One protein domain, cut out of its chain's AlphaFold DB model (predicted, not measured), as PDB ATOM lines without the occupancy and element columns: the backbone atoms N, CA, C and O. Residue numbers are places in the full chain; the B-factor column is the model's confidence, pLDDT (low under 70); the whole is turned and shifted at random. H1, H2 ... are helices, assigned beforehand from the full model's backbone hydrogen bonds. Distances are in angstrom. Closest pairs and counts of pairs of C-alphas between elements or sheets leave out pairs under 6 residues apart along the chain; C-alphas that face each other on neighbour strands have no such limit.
ATOM      1  N   ASP A  33     -33.938   5.161 -19.427       92.81
ATOM      2  CA  ASP A  33     -32.675   5.215 -20.154       92.81
ATOM      3  C   ASP A  33     -32.836   5.833 -21.551       92.81
ATOM      4  O   ASP A  33     -33.922   5.828 -22.121       92.81
ATOM      5  N   LEU A  34     -31.733   6.296 -22.140       90.31
ATOM      6  CA  LEU A  34     -31.720   7.109 -23.368       90.31
ATOM      7  C   LEU A  34     -31.292   6.360 -24.640       90.31
ATOM      8  O   LEU A  34     -31.043   6.970 -25.679       90.31
ATOM      9  N   TYR A  35     -31.178   5.031 -24.585       88.62
ATOM     10  CA  TYR A  35     -30.706   4.227 -25.721       88.62
ATOM     11  C   TYR A  35     -31.758   3.972 -26.805       88.62
ATOM     12  O   TYR A  35     -31.421   3.458 -27.871       88.62
ATOM     13  N   SER A  36     -33.017   4.346 -26.584       88.88
ATOM     14  CA  SER A  36     -34.109   4.148 -27.541       88.88
ATOM     15  C   SER A  36     -34.244   5.276 -28.569       88.88
ATOM     16  O   SER A  36     -35.337   5.467 -29.089       88.88
ATOM     17  N   LEU A  37     -33.163   6.006 -28.889       90.31
ATOM     18  CA  LEU A  37     -33.170   7.197 -29.758       90.31
ATOM     19  C   LEU A  37     -34.102   7.057 -30.973       90.31
ATOM     20  O   LEU A  37     -35.014   7.859 -31.143       90.31
ATOM     21  N   PHE A  38     -33.915   6.015 -31.785       89.19
ATOM     22  CA  PHE A  38     -34.674   5.824 -33.024       89.19
ATOM     23  C   PHE A  38     -36.122   5.398 -32.779       89.19
ATOM     24  O   PHE A  38     -37.044   5.958 -33.372       89.19
ATOM     25  N   THR A  39     -36.350   4.480 -31.839       92.06
ATOM     26  CA  THR A  39     -37.709   4.093 -31.435       92.06
ATOM     27  C   THR A  39     -38.493   5.301 -30.920       92.06
ATOM     28  O   THR A  39     -39.655   5.467 -31.276       92.06
ATOM     29  N   SER A  40     -37.841   6.194 -30.176       94.38
ATOM     30  CA  SER A  40     -38.429   7.444 -29.701       94.38
ATOM     31  C   SER A  40     -38.677   8.447 -30.829       94.38
ATOM     32  O   SER A  40     -39.722   9.093 -30.829       94.38
ATOM     33  N   THR A  41     -37.796   8.553 -31.836       93.81
ATOM     34  CA  THR A  41     -38.096   9.374 -33.026       93.81
ATOM     35  C   THR A  41     -39.323   8.870 -33.785       93.81
ATOM     36  O   THR A  41     -40.145   9.685 -34.200       93.81
ATOM     37  N   HIS A  42     -39.486   7.550 -33.926       94.25
ATOM     38  CA  HIS A  42     -40.651   6.958 -34.584       94.25
ATOM     39  C   HIS A  42     -41.927   7.189 -33.775       94.25
ATOM     40  O   HIS A  42     -42.894   7.695 -34.331       94.25
ATOM     41  N   ALA A  43     -41.900   6.963 -32.458       95.19
ATOM     42  CA  ALA A  43     -43.050   7.213 -31.586       95.19
ATOM     43  C   ALA A  43     -43.558   8.666 -31.667       95.19
ATOM     44  O   ALA A  43     -44.764   8.907 -31.721       95.19
ATOM     45  N   ILE A  44     -42.645   9.645 -31.736       95.00
ATOM     46  CA  ILE A  44     -43.002  11.059 -31.937       95.00
ATOM     47  C   ILE A  44     -43.685  11.269 -33.287       95.00
ATOM     48  O   ILE A  44     -44.691  11.972 -33.363       95.00
ATOM     49  N   VAL A  45     -43.115  10.711 -34.357       95.06
ATOM     50  CA  VAL A  45     -43.663  10.861 -35.706       95.06
ATOM     51  C   VAL A  45     -45.049  10.230 -35.782       95.06
ATOM     52  O   VAL A  45     -45.963  10.923 -36.212       95.06
ATOM     53  N   ASP A  46     -45.218   8.999 -35.301       95.44
ATOM     54  CA  ASP A  46     -46.491   8.268 -35.301       95.44
ATOM     55  C   ASP A  46     -47.571   9.029 -34.519       95.44
ATOM     56  O   ASP A  46     -48.696   9.187 -34.986       95.44
ATOM     57  N   TYR A  47     -47.219   9.584 -33.356       94.12
ATOM     58  CA  TYR A  47     -48.118  10.465 -32.611       94.12
ATOM     59  C   TYR A  47     -48.544  11.680 -33.443       94.12
ATOM     60  O   TYR A  47     -49.729  12.013 -33.512       94.12
ATOM     61  N   LEU A  48     -47.579  12.348 -34.080       93.62
ATOM     62  CA  LEU A  48     -47.837  13.529 -34.894       93.62
ATOM     63  C   LEU A  48     -48.653  13.211 -36.147       93.62
ATOM     64  O   LEU A  48     -49.395  14.078 -36.586       93.62
ATOM     65  N   GLU A  49     -48.574  12.011 -36.718       94.69
ATOM     66  CA  GLU A  49     -49.418  11.644 -37.861       94.69
ATOM     67  C   GLU A  49     -50.906  11.722 -37.538       94.69
ATOM     68  O   GLU A  49     -51.693  12.177 -38.367       94.69
ATOM     69  N   ASP A  50     -51.277  11.347 -36.317       91.44
ATOM     70  CA  ASP A  50     -52.666  11.373 -35.879       91.44
ATOM     71  C   ASP A  50     -53.143  12.788 -35.534       91.44
ATOM     72  O   ASP A  50     -54.302  13.133 -35.781       91.44
ATOM     73  N   VAL A  51     -52.275  13.609 -34.930       89.56
ATOM     74  CA  VAL A  51     -52.689  14.895 -34.338       89.56
ATOM     75  C   VAL A  51     -52.312  16.119 -35.170       89.56
ATOM     76  O   VAL A  51     -52.981  17.148 -35.077       89.56
ATOM     77  N   ASP A  52     -51.239  16.040 -35.960       90.56
ATOM     78  CA  ASP A  52     -50.763  17.102 -36.846       90.56
ATOM     79  C   ASP A  52     -49.814  16.580 -37.947       90.56
ATOM     80  O   ASP A  52     -48.581  16.643 -37.815       90.56
ATOM     81  N   PRO A  53     -50.373  16.113 -39.077       93.56
ATOM     82  CA  PRO A  53     -49.591  15.569 -40.184       93.56
ATOM     83  C   PRO A  53     -48.538  16.536 -40.748       93.56
ATOM     84  O   PRO A  53     -47.506  16.100 -41.265       93.56
ATOM     85  N   ALA A  54     -48.773  17.851 -40.658       92.69
ATOM     86  CA  ALA A  54     -47.821  18.850 -41.135       92.69
ATOM     87  C   ALA A  54     -46.582  18.904 -40.229       92.69
ATOM     88  O   ALA A  54     -45.451  18.905 -40.724       92.69
ATOM     89  N   LEU A  55     -46.773  18.878 -38.906       91.81
ATOM     90  CA  LEU A  55     -45.660  18.766 -37.969       91.81
ATOM     91  C   LEU A  55     -44.996  17.385 -38.038       91.81
ATOM     92  O   LEU A  55     -43.778  17.314 -37.898       91.81
ATOM     93  N   ALA A  56     -45.738  16.311 -38.325       94.69
ATOM     94  CA  ALA A  56     -45.161  14.982 -38.550       94.69
ATOM     95  C   ALA A  56     -44.159  14.990 -39.717       94.69
ATOM     96  O   ALA A  56     -43.038  14.495 -39.590       94.69
ATOM     97  N   ALA A  57     -44.526  15.610 -40.844       94.62
ATOM     98  CA  ALA A  57     -43.638  15.762 -41.996       94.62
ATOM     99  C   ALA A  57     -42.377  16.573 -41.650       94.62
ATOM    100  O   ALA A  57     -41.267  16.202 -42.041       94.62
ATOM    101  N   LEU A  58     -42.528  17.643 -40.866       93.69
ATOM    102  CA  LEU A  58     -41.402  18.448 -40.397       93.69
ATOM    103  C   LEU A  58     -40.494  17.673 -39.431       93.69
ATOM    104  O   LEU A  58     -39.270  17.751 -39.549       93.69
ATOM    105  N   ALA A  59     -41.070  16.901 -38.509       93.25
ATOM    106  CA  ALA A  59     -40.330  16.057 -37.576       93.25
ATOM    107  C   ALA A  59     -39.517  14.989 -38.319       93.25
ATOM    108  O   ALA A  59     -38.327  14.850 -38.055       93.25
ATOM    109  N   ARG A  60     -40.104  14.318 -39.322       93.62
ATOM    110  CA  ARG A  60     -39.378  13.385 -40.204       93.62
ATOM    111  C   ARG A  60     -38.197  14.045 -40.894       93.62
ATOM    112  O   ARG A  60     -37.101  13.494 -40.895       93.62
ATOM    113  N   HIS A  61     -38.411  15.229 -41.463       92.81
ATOM    114  CA  HIS A  61     -37.344  15.972 -42.121       92.81
ATOM    115  C   HIS A  61     -36.203  16.302 -41.145       92.81
ATOM    116  O   HIS A  61     -35.035  16.082 -41.460       92.81
ATOM    117  N   ARG A  62     -36.531  16.780 -39.940       92.25
ATOM    118  CA  ARG A  62     -35.554  17.124 -38.895       92.25
ATOM    119  C   ARG A  62     -34.804  15.904 -38.358       92.25
ATOM    120  O   ARG A  62     -33.587  15.957 -38.210       92.25
ATOM    121  N   PHE A  63     -35.492  14.785 -38.136       91.56
ATOM    122  CA  PHE A  63     -34.860  13.531 -37.716       91.56
ATOM    123  C   PHE A  63     -34.080  12.834 -38.833       91.56
ATOM    124  O   PHE A  63     -33.233  11.994 -38.537       91.56
ATOM    125  N   GLY A  64     -34.273  13.225 -40.096       87.62
ATOM    126  CA  GLY A  64     -33.586  12.641 -41.250       87.62
ATOM    127  C   GLY A  64     -32.054  12.673 -41.168       87.62
ATOM    128  O   GLY A  64     -31.387  11.846 -41.784       87.62
ATOM    129  N   CYS A  65     -31.468  13.584 -40.387       86.62
ATOM    130  CA  CYS A  65     -30.019  13.619 -40.172       86.62
ATOM    131  C   CYS A  65     -29.501  12.508 -39.240       86.62
ATOM    132  O   CYS A  65     -28.314  12.186 -39.274       86.62
ATOM    133  N   LEU A  66     -30.372  11.908 -38.422       85.81
ATOM    134  CA  LEU A  66     -30.039  10.769 -37.567       85.81
ATOM    135  C   LEU A  66     -30.174   9.439 -38.317       85.81
ATOM    136  O   LEU A  66     -29.463   8.497 -37.987       85.81
ATOM    137  N   THR A  67     -31.029   9.361 -39.341       83.62
ATOM    138  CA  THR A  67     -31.346   8.127 -40.087       83.62
ATOM    139  C   THR A  67     -30.128   7.330 -40.575       83.62
ATOM    140  O   THR A  67     -30.144   6.109 -40.426       83.62
ATOM    141  N   PRO A  68     -29.039   7.943 -41.090       84.50
ATOM    142  CA  PRO A  68     -27.855   7.184 -41.508       84.50
ATOM    143  C   PRO A  68     -27.183   6.385 -40.380       84.50
ATOM    144  O   PRO A  68     -26.367   5.508 -40.650       84.50
ATOM    145  N   TRP A  69     -27.511   6.695 -39.128       83.44
ATOM    146  CA  TRP A  69     -26.851   6.193 -37.930       83.44
ATOM    147  C   TRP A  69     -27.744   5.276 -37.091       83.44
ATOM    148  O   TRP A  69     -27.370   4.925 -35.977       83.44
ATOM    149  N   GLU A  70     -28.905   4.866 -37.607       81.31
ATOM    150  CA  GLU A  70     -29.859   4.001 -36.892       81.31
ATOM    151  C   GLU A  70     -29.236   2.682 -36.430       81.31
ATOM    152  O   GLU A  70     -29.406   2.271 -35.283       81.31
ATOM    153  N   ALA A  71     -28.448   2.056 -37.303       80.75
ATOM    154  CA  ALA A  71     -27.758   0.811 -36.989       80.75
ATOM    155  C   ALA A  71     -26.602   0.999 -35.991       80.75
ATOM    156  O   ALA A  71     -26.251   0.062 -35.274       80.75
ATOM    157  N   GLU A  72     -26.005   2.194 -35.939       82.81
ATOM    158  CA  GLU A  72     -24.850   2.482 -35.091       82.81
ATOM    159  C   GLU A  72     -24.882   3.937 -34.577       82.81
ATOM    160  O   GLU A  72     -24.145   4.798 -35.066       82.81
ATOM    161  N   PRO A  73     -25.698   4.235 -33.544       80.75
ATOM    162  CA  PRO A  73     -25.834   5.593 -33.003       80.75
ATOM    163  C   PRO A  73     -24.522   6.129 -32.415       80.75
ATOM    164  O   PRO A  73     -24.290   7.333 -32.333       80.75
ATOM    165  N   ALA A  74     -23.628   5.222 -32.016       78.38
ATOM    166  CA  ALA A  74     -22.275   5.568 -31.625       78.38
ATOM    167  C   ALA A  74     -21.522   6.218 -32.807       78.38
ATOM    168  O   ALA A  74     -20.970   7.304 -32.659       78.38
ATOM    169  N   ALA A  75     -21.577   5.653 -34.014       81.88
ATOM    170  CA  ALA A  75     -20.865   6.199 -35.170       81.88
ATOM    171  C   ALA A  75     -21.277   7.649 -35.509       81.88
ATOM    172  O   ALA A  75     -20.410   8.445 -35.885       81.88
ATOM    173  N   TYR A  76     -22.544   8.031 -35.271       81.31
ATOM    174  CA  TYR A  76     -22.986   9.435 -35.330       81.31
ATOM    175  C   TYR A  76     -22.143  10.328 -34.421       81.31
ATOM    176  O   TYR A  76     -21.633  11.361 -34.854       81.31
ATOM    177  N   GLY A  77     -21.986   9.917 -33.161       77.94
ATOM    178  CA  GLY A  77     -21.224  10.654 -32.165       77.94
ATOM    179  C   GLY A  77     -19.806  10.943 -32.639       77.94
ATOM    180  O   GLY A  77     -19.366  12.089 -32.607       77.94
ATOM    181  N   TYR A  78     -19.120   9.933 -33.171       78.25
ATOM    182  CA  TYR A  78     -17.781  10.102 -33.732       78.25
ATOM    183  C   TYR A  78     -17.762  11.077 -34.921       78.25
ATOM    184  O   TYR A  78     -16.958  12.008 -34.939       78.25
ATOM    185  N   ALA A  79     -18.664  10.905 -35.891       78.88
ATOM    186  CA  ALA A  79     -18.709  11.729 -37.099       78.88
ATOM    187  C   ALA A  79     -19.073  13.199 -36.816       78.88
ATOM    188  O   ALA A  79     -18.511  14.110 -37.429       78.88
ATOM    189  N   ALA A  80     -19.979  13.441 -35.865       79.00
ATOM    190  CA  ALA A  80     -20.346  14.781 -35.421       79.00
ATOM    191  C   ALA A  80     -19.191  15.475 -34.682       79.00
ATOM    192  O   ALA A  80     -18.995  16.681 -34.834       79.00
ATOM    193  N   LEU A  81     -18.400  14.728 -33.903       76.12
ATOM    194  CA  LEU A  81     -17.248  15.273 -33.182       76.12
ATOM    195  C   LEU A  81     -16.081  15.657 -34.086       76.12
ATOM    196  O   LEU A  81     -15.441  16.679 -33.851       76.12
ATOM    197  N   THR A  82     -15.779  14.848 -35.101       77.88
ATOM    198  CA  THR A  82     -14.673  15.135 -36.027       77.88
ATOM    199  C   THR A  82     -15.022  16.226 -37.040       77.88
ATOM    200  O   THR A  82     -14.172  16.600 -37.846       77.88
ATOM    201  N   GLY A  83     -16.261  16.734 -37.023       76.88
ATOM    202  CA  GLY A  83     -16.778  17.670 -38.021       76.88
ATOM    203  C   GLY A  83     -17.013  17.030 -39.392       76.88
ATOM    204  O   GLY A  83     -17.309  17.739 -40.349       76.88
ATOM    205  N   ALA A  84     -16.900  15.701 -39.496       71.06
ATOM    206  CA  ALA A  84     -17.184  14.953 -40.719       71.06
ATOM    207  C   ALA A  84     -18.688  14.902 -41.038       71.06
ATOM    208  O   ALA A  84     -19.075  14.595 -42.165       71.06
ATOM    209  N   TYR A  85     -19.537  15.206 -40.053       76.31
ATOM    210  CA  TYR A  85     -20.983  15.279 -40.200       76.31
ATOM    211  C   TYR A  85     -21.562  16.449 -39.398       76.31
ATOM    212  O   TYR A  85     -21.034  16.825 -38.350       76.31
ATOM    213  N   ARG A  86     -22.661  17.037 -39.884       80.75
ATOM    214  CA  ARG A  86     -23.344  18.126 -39.171       80.75
ATOM    215  C   ARG A  86     -23.987  17.602 -37.886       80.75
ATOM    216  O   ARG A  86     -24.571  16.521 -37.885       80.75
ATOM    217  N   ALA A  87     -23.948  18.383 -36.812       80.12
ATOM    218  CA  ALA A  87     -24.688  18.041 -35.602       80.12
ATOM    219  C   ALA A  87     -26.201  18.212 -35.829       80.12
ATOM    220  O   ALA A  87     -26.646  19.246 -36.324       80.12
ATOM    221  N   CYS A  88     -26.984  17.222 -35.408       84.94
ATOM    222  CA  CYS A  88     -28.451  17.223 -35.451       84.94
ATOM    223  C   CYS A  88     -29.106  18.021 -34.312       84.94
ATOM    224  O   CYS A  88     -30.329  18.076 -34.219       84.94
ATOM    225  N   ALA A  89     -28.303  18.603 -33.418       85.38
ATOM    226  CA  ALA A  89     -28.757  19.166 -32.151       85.38
ATOM    227  C   ALA A  89     -29.864  20.222 -32.298       85.38
ATOM    228  O   ALA A  89     -30.826  20.203 -31.536       85.38
ATOM    229  N   GLU A  90     -29.737  21.127 -33.270       87.94
ATOM    230  CA  GLU A  90     -30.728  22.182 -33.511       87.94
ATOM    231  C   GLU A  90     -32.055  21.593 -34.004       87.94
ATOM    232  O   GLU A  90     -33.099  21.838 -33.401       87.94
ATOM    233  N   ASP A  91     -31.997  20.730 -35.021       88.94
ATOM    234  CA  ASP A  91     -33.166  20.054 -35.590       88.94
ATOM    235  C   ASP A  91     -33.920  19.236 -34.528       88.94
ATOM    236  O   ASP A  91     -35.142  19.343 -34.403       88.94
ATOM    237  N   VAL A  92     -33.194  18.463 -33.716       88.50
ATOM    238  CA  VAL A  92     -33.759  17.649 -32.630       88.50
ATOM    239  C   VAL A  92     -34.378  18.520 -31.536       88.50
ATOM    240  O   VAL A  92     -35.506  18.268 -31.106       88.50
ATOM    241  N   THR A  93     -33.676  19.568 -31.100       89.44
ATOM    242  CA  THR A  93     -34.179  20.484 -30.063       89.44
ATOM    243  C   THR A  93     -35.445  21.191 -30.531       89.44
ATOM    244  O   THR A  93     -36.376  21.377 -29.749       89.44
ATOM    245  N   GLN A  94     -35.530  21.538 -31.815       91.12
ATOM    246  CA  GLN A  94     -36.690  22.242 -32.338       91.12
ATOM    247  C   GLN A  94     -37.951  21.370 -32.363       91.12
ATOM    248  O   GLN A  94     -39.043  21.878 -32.120       91.12
ATOM    249  N   VAL A  95     -37.828  20.053 -32.574       87.00
ATOM    250  CA  VAL A  95     -38.973  19.132 -32.421       87.00
ATOM    251  C   VAL A  95     -39.486  19.124 -30.976       87.00
ATOM    252  O   VAL A  95     -40.697  19.188 -30.757       87.00
ATOM    253  N   LEU A  96     -38.586  19.113 -29.986       88.31
ATOM    254  CA  LEU A  96     -38.962  19.206 -28.572       88.31
ATOM    255  C   LEU A  96     -39.677  20.529 -28.256       88.31
ATOM    256  O   LEU A  96     -40.704  20.522 -27.575       88.31
ATOM    257  N   VAL A  97     -39.171  21.656 -28.763       89.12
ATOM    258  CA  VAL A  97     -39.797  22.977 -28.582       89.12
ATOM    259  C   VAL A  97     -41.212  22.999 -29.157       89.12
ATOM    260  O   VAL A  97     -42.143  23.416 -28.465       89.12
ATOM    261  N   ASP A  98     -41.397  22.506 -30.381       87.75
ATOM    262  CA  ASP A  98     -42.695  22.527 -31.057       87.75
ATOM    263  C   ASP A  98     -43.729  21.648 -30.316       87.75
ATOM    264  O   ASP A  98     -44.881  22.052 -30.128       87.75
ATOM    265  N   LEU A  99     -43.321  20.482 -29.797       84.81
ATOM    266  CA  LEU A  99     -44.169  19.635 -28.942       84.81
ATOM    267  C   LEU A  99     -44.470  20.273 -27.578       84.81
ATOM    268  O   LEU A  99     -45.566  20.106 -27.032       84.81
ATOM    269  N   HIS A 100     -43.528  21.020 -27.004       83.31
ATOM    270  CA  HIS A 100     -43.758  21.738 -25.753       83.31
ATOM    271  C   HIS A 100     -44.779  22.868 -25.925       83.31
ATOM    272  O   HIS A 100     -45.692  23.017 -25.106       83.31
ATOM    273  N   GLN A 101     -44.675  23.627 -27.017       84.62
ATOM    274  CA  GLN A 101     -45.626  24.686 -27.361       84.62
ATOM    275  C   GLN A 101     -47.044  24.134 -27.554       84.62
ATOM    276  O   GLN A 101     -48.008  24.741 -27.083       84.62
ATOM    277  N   ARG A 102     -47.192  22.939 -28.143       76.38
ATOM    278  CA  ARG A 102     -48.501  22.273 -28.261       76.38
ATOM    279  C   ARG A 102     -49.154  21.968 -26.931       76.38
ATOM    280  O   ARG A 102     -50.356  22.180 -26.802       76.38
ATOM    281  N   ARG A 103     -48.401  21.520 -25.924       72.31
ATOM    282  CA  ARG A 103     -48.975  21.281 -24.588       72.31
ATOM    283  C   ARG A 103     -49.624  22.528 -24.021       72.31
ATOM    284  O   ARG A 103     -50.715  22.429 -23.475       72.31
ATOM    285  N   MET A 104     -49.009  23.691 -24.201       69.06
ATOM    286  CA  MET A 104     -49.608  24.950 -23.749       69.06
ATOM    287  C   MET A 104     -50.934  25.257 -24.464       69.06
ATOM    288  O   MET A 104     -51.818  25.860 -23.864       69.06
ATOM    289  N   ALA A 105     -51.106  24.805 -25.710       70.81
ATOM    290  CA  ALA A 105     -52.309  25.037 -26.508       70.81
ATOM    291  C   ALA A 105     -53.393  23.940 -26.381       70.81
ATOM    292  O   ALA A 105     -54.567  24.221 -26.616       70.81
ATOM    293  N   GLN A 106     -53.025  22.693 -26.055       65.25
ATOM    294  CA  GLN A 106     -53.885  21.508 -26.239       65.25
ATOM    295  C   GLN A 106     -53.910  20.514 -25.058       65.25
ATOM    296  O   GLN A 106     -54.493  19.437 -25.194       65.25
ATOM    297  N   ALA A 107     -53.364  20.863 -23.883       60.62
ATOM    298  CA  ALA A 107     -53.252  19.967 -22.716       60.62
ATOM    299  C   ALA A 107     -54.548  19.244 -22.280       60.62
ATOM    300  O   ALA A 107     -54.476  18.224 -21.605       60.62
ATOM    301  N   TYR A 108     -55.731  19.748 -22.647       56.53
ATOM    302  CA  TYR A 108     -57.008  19.240 -22.141       56.53
ATOM    303  C   TYR A 108     -57.587  18.032 -22.904       56.53
ATOM    304  O   TYR A 108     -58.536  17.425 -22.417       56.53
ATOM    305  N   ARG A 109     -57.085  17.692 -24.105       63.66
ATOM    306  CA  ARG A 109     -57.721  16.671 -24.973       63.66
ATOM    307  C   ARG A 109     -56.965  15.347 -25.106       63.66
ATOM    308  O   ARG A 109     -57.623  14.348 -25.365       63.66
ATOM    309  N   ASP A 110     -55.644  15.326 -24.923       70.06
ATOM    310  CA  ASP A 110     -54.816  14.147 -25.239       70.06
ATOM    311  C   ASP A 110     -53.640  13.943 -24.262       70.06
ATOM    312  O   ASP A 110     -52.503  13.694 -24.654       70.06
ATOM    313  N   GLY A 111     -53.902  14.141 -22.965       79.25
ATOM    314  CA  GLY A 111     -52.870  14.312 -21.936       79.25
ATOM    315  C   GLY A 111     -51.804  13.211 -21.884       79.25
ATOM    316  O   GLY A 111     -50.621  13.538 -21.847       79.25
ATOM    317  N   GLU A 112     -52.194  11.932 -21.920       85.31
ATOM    318  CA  GLU A 112     -51.241  10.812 -21.826       85.31
ATOM    319  C   GLU A 112     -50.419  10.617 -23.105       85.31
ATOM    320  O   GLU A 112     -49.198  10.499 -23.024       85.31
ATOM    321  N   ARG A 113     -51.043  10.634 -24.294       88.69
ATOM    322  CA  ARG A 113     -50.306  10.459 -25.561       88.69
ATOM    323  C   ARG A 113     -49.386  11.644 -25.839       88.69
ATOM    324  O   ARG A 113     -48.262  11.458 -26.296       88.69
ATOM    325  N   LEU A 114     -49.837  12.861 -25.522       88.31
ATOM    326  CA  LEU A 114     -48.997  14.050 -25.621       88.31
ATOM    327  C   LEU A 114     -47.832  13.993 -24.628       88.31
ATOM    328  O   LEU A 114     -46.716  14.357 -24.989       88.31
ATOM    329  N   PHE A 115     -48.073  13.541 -23.395       89.38
ATOM    330  CA  PHE A 115     -47.007  13.344 -22.417       89.38
ATOM    331  C   PHE A 115     -45.967  12.336 -22.923       89.38
ATOM    332  O   PHE A 115     -44.777  12.641 -22.890       89.38
ATOM    333  N   ASP A 116     -46.401  11.195 -23.462       91.69
ATOM    334  CA  ASP A 116     -45.507  10.188 -24.043       91.69
ATOM    335  C   ASP A 116     -44.670  10.762 -25.199       91.69
ATOM    336  O   ASP A 116     -43.441  10.657 -25.195       91.69
ATOM    337  N   ALA A 117     -45.293  11.477 -26.139       92.88
ATOM    338  CA  ALA A 117     -44.578  12.135 -27.235       92.88
ATOM    339  C   ALA A 117     -43.554  13.171 -26.734       92.88
ATOM    340  O   ALA A 117     -42.459  13.296 -27.285       92.88
ATOM    341  N   GLN A 118     -43.872  13.900 -25.661       91.81
ATOM    342  CA  GLN A 118     -42.954  14.857 -25.046       91.81
ATOM    343  C   GLN A 118     -41.775  14.189 -24.344       91.81
ATOM    344  O   GLN A 118     -40.649  14.661 -24.500       91.81
ATOM    345  N   GLN A 119     -42.009  13.105 -23.600       93.62
ATOM    346  CA  GLN A 119     -40.925  12.344 -22.976       93.62
ATOM    347  C   GLN A 119     -40.015  11.727 -24.042       93.62
ATOM    348  O   GLN A 119     -38.795  11.818 -23.929       93.62
ATOM    349  N   ASN A 120     -40.581  11.211 -25.137       94.94
ATOM    350  CA  ASN A 120     -39.788  10.743 -26.270       94.94
ATOM    351  C   ASN A 120     -38.966  11.879 -26.900       94.94
ATOM    352  O   ASN A 120     -37.782  11.695 -27.167       94.94
ATOM    353  N   ALA A 121     -39.527  13.077 -27.086       93.50
ATOM    354  CA  ALA A 121     -38.766  14.213 -27.617       93.50
ATOM    355  C   ALA A 121     -37.641  14.661 -26.673       93.50
ATOM    356  O   ALA A 121     -36.545  15.007 -27.122       93.50
ATOM    357  N   TYR A 122     -37.890  14.603 -25.363       93.12
ATOM    358  CA  TYR A 122     -36.885  14.857 -24.338       93.12
ATOM    359  C   TYR A 122     -35.743  13.838 -24.398       93.12
ATOM    360  O   TYR A 122     -34.565  14.206 -24.337       93.12
ATOM    361  N   LEU A 123     -36.087  12.561 -24.571       95.19
ATOM    362  CA  LEU A 123     -35.138  11.472 -24.747       95.19
ATOM    363  C   LEU A 123     -34.281  11.684 -25.990       95.19
ATOM    364  O   LEU A 123     -33.062  11.646 -25.876       95.19
ATOM    365  N   VAL A 124     -34.875  11.974 -27.152       94.06
ATOM    366  CA  VAL A 124     -34.127  12.175 -28.406       94.06
ATOM    367  C   VAL A 124     -33.111  13.317 -28.264       94.06
ATOM    368  O   VAL A 124     -31.958  13.161 -28.672       94.06
ATOM    369  N   ALA A 125     -33.488  14.431 -27.626       92.50
ATOM    370  CA  ALA A 125     -32.577  15.549 -27.365       92.50
ATOM    371  C   ALA A 125     -31.397  15.162 -26.458       92.50
ATOM    372  O   ALA A 125     -30.245  15.501 -26.746       92.50
ATOM    373  N   ASN A 126     -31.660  14.416 -25.384       93.31
ATOM    374  CA  ASN A 126     -30.610  13.954 -24.477       93.31
ATOM    375  C   ASN A 126     -29.729  12.866 -25.099       93.31
ATOM    376  O   ASN A 126     -28.513  12.887 -24.915       93.31
ATOM    377  N   ALA A 127     -30.315  11.954 -25.870       91.81
ATOM    378  CA  ALA A 127     -29.617  10.875 -26.550       91.81
ATOM    379  C   ALA A 127     -28.677  11.403 -27.643       91.81
ATOM    380  O   ALA A 127     -27.518  10.994 -27.688       91.81
ATOM    381  N   GLU A 128     -29.110  12.370 -28.465       90.62
ATOM    382  CA  GLU A 128     -28.236  13.060 -29.432       90.62
ATOM    383  C   GLU A 128     -26.999  13.632 -28.734       90.62
ATOM    384  O   GLU A 128     -25.859  13.360 -29.129       90.62
ATOM    385  N   ARG A 129     -27.225  14.386 -27.651       88.94
ATOM    386  CA  ARG A 129     -26.151  15.008 -26.878       88.94
ATOM    387  C   ARG A 129     -25.236  13.954 -26.264       88.94
ATOM    388  O   ARG A 129     -24.016  14.108 -26.321       88.94
ATOM    389  N   TYR A 130     -25.812  12.898 -25.695       89.50
ATOM    390  CA  TYR A 130     -25.089  11.784 -25.097       89.50
ATOM    391  C   TYR A 130     -24.154  11.118 -26.110       89.50
ATOM    392  O   TYR A 130     -22.954  11.027 -25.847       89.50
ATOM    393  N   TYR A 131     -24.661  10.713 -27.279       86.50
ATOM    394  CA  TYR A 131     -23.849  10.029 -28.289       86.50
ATOM    395  C   TYR A 131     -22.715  10.914 -28.797       86.50
ATOM    396  O   TYR A 131     -21.589  10.438 -28.948       86.50
ATOM    397  N   ARG A 132     -22.966  12.217 -28.955       85.31
ATOM    398  CA  ARG A 132     -21.931  13.185 -29.322       85.31
ATOM    399  C   ARG A 132     -20.828  13.299 -28.273       85.31
ATOM    400  O   ARG A 132     -19.670  13.375 -28.646       85.31
ATOM    401  N   VAL A 133     -21.124  13.274 -26.972       83.00
ATOM    402  CA  VAL A 133     -20.072  13.402 -25.939       83.00
ATOM    403  C   VAL A 133     -19.444  12.074 -25.504       83.00
ATOM    404  O   VAL A 133     -18.398  12.080 -24.852       83.00
ATOM    405  N   MET A 134     -20.055  10.939 -25.848       80.00
ATOM    406  CA  MET A 134     -19.633   9.600 -25.424       80.00
ATOM    407  C   MET A 134     -18.171   9.287 -25.789       80.00
ATOM    408  O   MET A 134     -17.453   8.692 -24.987       80.00
ATOM    409  N   TYR A 135     -17.699   9.744 -26.952       66.94
ATOM    410  CA  TYR A 135     -16.339   9.485 -27.450       66.94
ATOM    411  C   TYR A 135     -15.238  10.266 -26.736       66.94
ATOM    412  O   TYR A 135     -14.077   9.872 -26.803       66.94
ATOM    413  N   TYR A 136     -15.579  11.325 -25.998       60.38
ATOM    414  CA  TYR A 136     -14.613  11.996 -25.127       60.38
ATOM    415  C   TYR A 136     -14.320  11.205 -23.843       60.38
ATOM    416  O   TYR A 136     -13.562  11.688 -23.004       60.38
ATOM    417  N   GLY A 137     -14.908  10.009 -23.673       61.38
ATOM    418  CA  GLY A 137     -14.535   9.056 -22.624       61.38
ATOM    419  C   GLY A 137     -14.554   9.673 -21.228       61.38
ATOM    420  O   GLY A 137     -13.601   9.521 -20.468       61.38
ATOM    421  N   SER A 138     -15.599  10.435 -20.903       59.69
ATOM    422  CA  SER A 138     -15.579  11.316 -19.737       59.69
ATOM    423  C   SER A 138     -16.737  11.054 -18.782       59.69
ATOM    424  O   SER A 138     -17.820  10.625 -19.171       59.69
ATOM    425  N   ARG A 139     -16.527  11.412 -17.510       66.75
ATOM    426  CA  ARG A 139     -17.580  11.535 -16.487       66.75
ATOM    427  C   ARG A 139     -18.797  12.332 -16.985       66.75
ATOM    428  O   ARG A 139     -19.887  12.145 -16.469       66.75
ATOM    429  N   ALA A 140     -18.628  13.196 -17.991       74.56
ATOM    430  CA  ALA A 140     -19.717  13.987 -18.542       74.56
ATOM    431  C   ALA A 140     -20.780  13.138 -19.259       74.56
ATOM    432  O   ALA A 140     -21.957  13.443 -19.107       74.56
ATOM    433  N   SER A 141     -20.422  12.072 -19.988       78.12
ATOM    434  CA  SER A 141     -21.433  11.219 -20.642       78.12
ATOM    435  C   SER A 141     -22.238  10.411 -19.620       78.12
ATOM    436  O   SER A 141     -23.453  10.288 -19.756       78.12
ATOM    437  N   TRP A 142     -21.578   9.937 -18.559       82.62
ATOM    438  CA  TRP A 142     -22.229   9.287 -17.420       82.62
ATOM    439  C   TRP A 142     -23.173  10.239 -16.688       82.62
ATOM    440  O   TRP A 142     -24.344   9.921 -16.524       82.62
ATOM    441  N   ASN A 143     -22.710  11.450 -16.365       88.44
ATOM    442  CA  ASN A 143     -23.541  12.460 -15.708       88.44
ATOM    443  C   ASN A 143     -24.752  12.875 -16.558       88.44
ATOM    444  O   ASN A 143     -25.804  13.163 -15.999       88.44
ATOM    445  N   LEU A 144     -24.628  12.914 -17.892       89.44
ATOM    446  CA  LEU A 144     -25.769  13.193 -18.773       89.44
ATOM    447  C   LEU A 144     -26.807  12.076 -18.733       89.44
ATOM    448  O   LEU A 144     -27.997  12.362 -18.666       89.44
ATOM    449  N   ARG A 145     -26.364  10.814 -18.768       92.69
ATOM    450  CA  ARG A 145     -27.274   9.669 -18.694       92.69
ATOM    451  C   ARG A 145     -27.981   9.613 -17.344       92.69
ATOM    452  O   ARG A 145     -29.195   9.464 -17.310       92.69
ATOM    453  N   ASP A 146     -27.242   9.792 -16.254       92.81
ATOM    454  CA  ASP A 146     -27.810   9.792 -14.906       92.81
ATOM    455  C   ASP A 146     -28.758  10.979 -14.692       92.81
ATOM    456  O   ASP A 146     -29.844  10.803 -14.142       92.81
ATOM    457  N   GLY A 147     -28.391  12.167 -15.186       94.12
ATOM    458  CA  GLY A 147     -29.257  13.346 -15.174       94.12
ATOM    459  C   GLY A 147     -30.564  13.103 -15.925       94.12
ATOM    460  O   GLY A 147     -31.635  13.314 -15.364       94.12
ATOM    461  N   HIS A 148     -30.483  12.550 -17.138       94.62
ATOM    462  CA  HIS A 148     -31.661  12.188 -17.923       94.62
ATOM    463  C   HIS A 148     -32.553  11.165 -17.206       94.62
ATOM    464  O   HIS A 148     -33.770  11.351 -17.152       94.62
ATOM    465  N   MET A 149     -31.975  10.104 -16.629       95.50
ATOM    466  CA  MET A 149     -32.740   9.103 -15.873       95.50
ATOM    467  C   MET A 149     -33.460   9.737 -14.677       95.50
ATOM    468  O   MET A 149     -34.619   9.413 -14.411       95.50
ATOM    469  N   PHE A 150     -32.796  10.652 -13.968       96.00
ATOM    470  CA  PHE A 150     -33.375  11.351 -12.825       96.00
ATOM    471  C   PHE A 150     -34.506  12.300 -13.233       96.00
ATOM    472  O   PHE A 150     -35.573  12.272 -12.629       96.00
ATOM    473  N   GLU A 151     -34.318  13.104 -14.276       94.81
ATOM    474  CA  GLU A 151     -35.352  14.015 -14.779       94.81
ATOM    475  C   GLU A 151     -36.559  13.246 -15.330       94.81
ATOM    476  O   GLU A 151     -37.703  13.625 -15.082       94.81
ATOM    477  N   THR A 152     -36.324  12.120 -16.011       94.25
ATOM    478  CA  THR A 152     -37.400  11.231 -16.475       94.25
ATOM    479  C   THR A 152     -38.179  10.661 -15.292       94.25
ATOM    480  O   THR A 152     -39.406  10.660 -15.319       94.25
ATOM    481  N   LEU A 153     -37.491  10.255 -14.217       94.94
ATOM    482  CA  LEU A 153     -38.139   9.827 -12.977       94.94
ATOM    483  C   LEU A 153     -38.982  10.953 -12.360       94.94
ATOM    484  O   LEU A 153     -40.115  10.709 -11.965       94.94
ATOM    485  N   GLN A 154     -38.469  12.183 -12.302       95.31
ATOM    486  CA  GLN A 154     -39.225  13.328 -11.784       95.31
ATOM    487  C   GLN A 154     -40.474  13.644 -12.614       95.31
ATOM    488  O   GLN A 154     -41.454  14.124 -12.058       95.31
ATOM    489  N   ASN A 155     -40.452  13.382 -13.921       90.62
ATOM    490  CA  ASN A 155     -41.593  13.635 -14.799       90.62
ATOM    491  C   ASN A 155     -42.736  12.622 -14.630       90.62
ATOM    492  O   ASN A 155     -43.862  12.937 -15.013       90.62
ATOM    493  N   VAL A 156     -42.454  11.413 -14.128       90.06
ATOM    494  CA  VAL A 156     -43.447  10.329 -13.975       90.06
ATOM    495  C   VAL A 156     -43.957  10.153 -12.538       90.06
ATOM    496  O   VAL A 156     -44.810   9.295 -12.308       90.06
ATOM    497  N   LEU A 157     -43.431  10.931 -11.585       88.31
ATOM    498  CA  LEU A 157     -43.868  10.988 -10.181       88.31
ATOM    499  C   LEU A 157     -44.883  12.114  -9.959       88.31
ATOM    500  O   LEU A 157     -45.824  11.882  -9.167       88.31
TER     501      LEU A 157
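What this domain is: This is residues 33 to 157 of the 157 residues of the protein "Erythromycin esterase" of mine drainage metagenome (UniProt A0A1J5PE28). A long helix, H5, runs through the middle, with H1, H2 and H4 packed lengthwise with it in a four-helix bundle, up and down, each running against the one before it. H6 folds back along the other side of H5, and short H3 packs steeply on H5 near its last residues. The printed part has 125 residues and six named helices, H1 to H6 in chain order, no named strand: all helix. It is compact, with a radius of gyration of the C-alphas of 14.5 A and spans of 44 by 32 by 21 A.

How they stand to each other: The hub is H5, residues 111 to 134, touching four helices. H1, residues 37 to 51, touches it at a shallow tilt of 30 degrees, opposite ways; the closest C-alphas, of Ser 40 and Asn 120, are 4.9 A apart. H4, residues 89 to 106, forms a hairpin with H5, closest at C-alphas 96 and 121, 5.1 A. H6, residues 139 to 156, forms another, at 5 degrees, closest at C-alphas 134 and 141, 5.4 A. H3, residues 73 to 81, touches residues 128 to 134 of H5 alone, at a steep tilt of 57 degrees; C-alphas 77 and 132 are closest, 3.9 A. H2, residues 53 to 63, forms a hairpin with H1, closest at C-alphas 48 and 56, 4.8 A, and touches residues 91 to 95 of H4 alone, closest at C-alphas 62 and 91, 5.0 A. H2 and H5 are apart. Every O i to N i+4 pair is within hydrogen-bond range in H2, H5 and H6, against 10 of 11 in H1, 4 of 5 in H3 and 13 of 14 in H4.

Where its parts are: H1 begins at C-alpha 37 (-33.170, 7.197, -29.758) and is 21.5 A long; H4 is 25.9 A. H5 spans 33.8 A from C-alpha 111 (-52.870, 14.312, -21.936). H6, 26.0 A, ends at C-alpha 156 (-43.447, 10.329, -13.975).

The domain as a whole: The C-alphas farthest apart, of Thr 82 and Tyr 108, are 44.7 A apart. The printed part has no cut and no long link. Its pLDDT is under 70 at residues 104, 106 to 109 and 135 to 139.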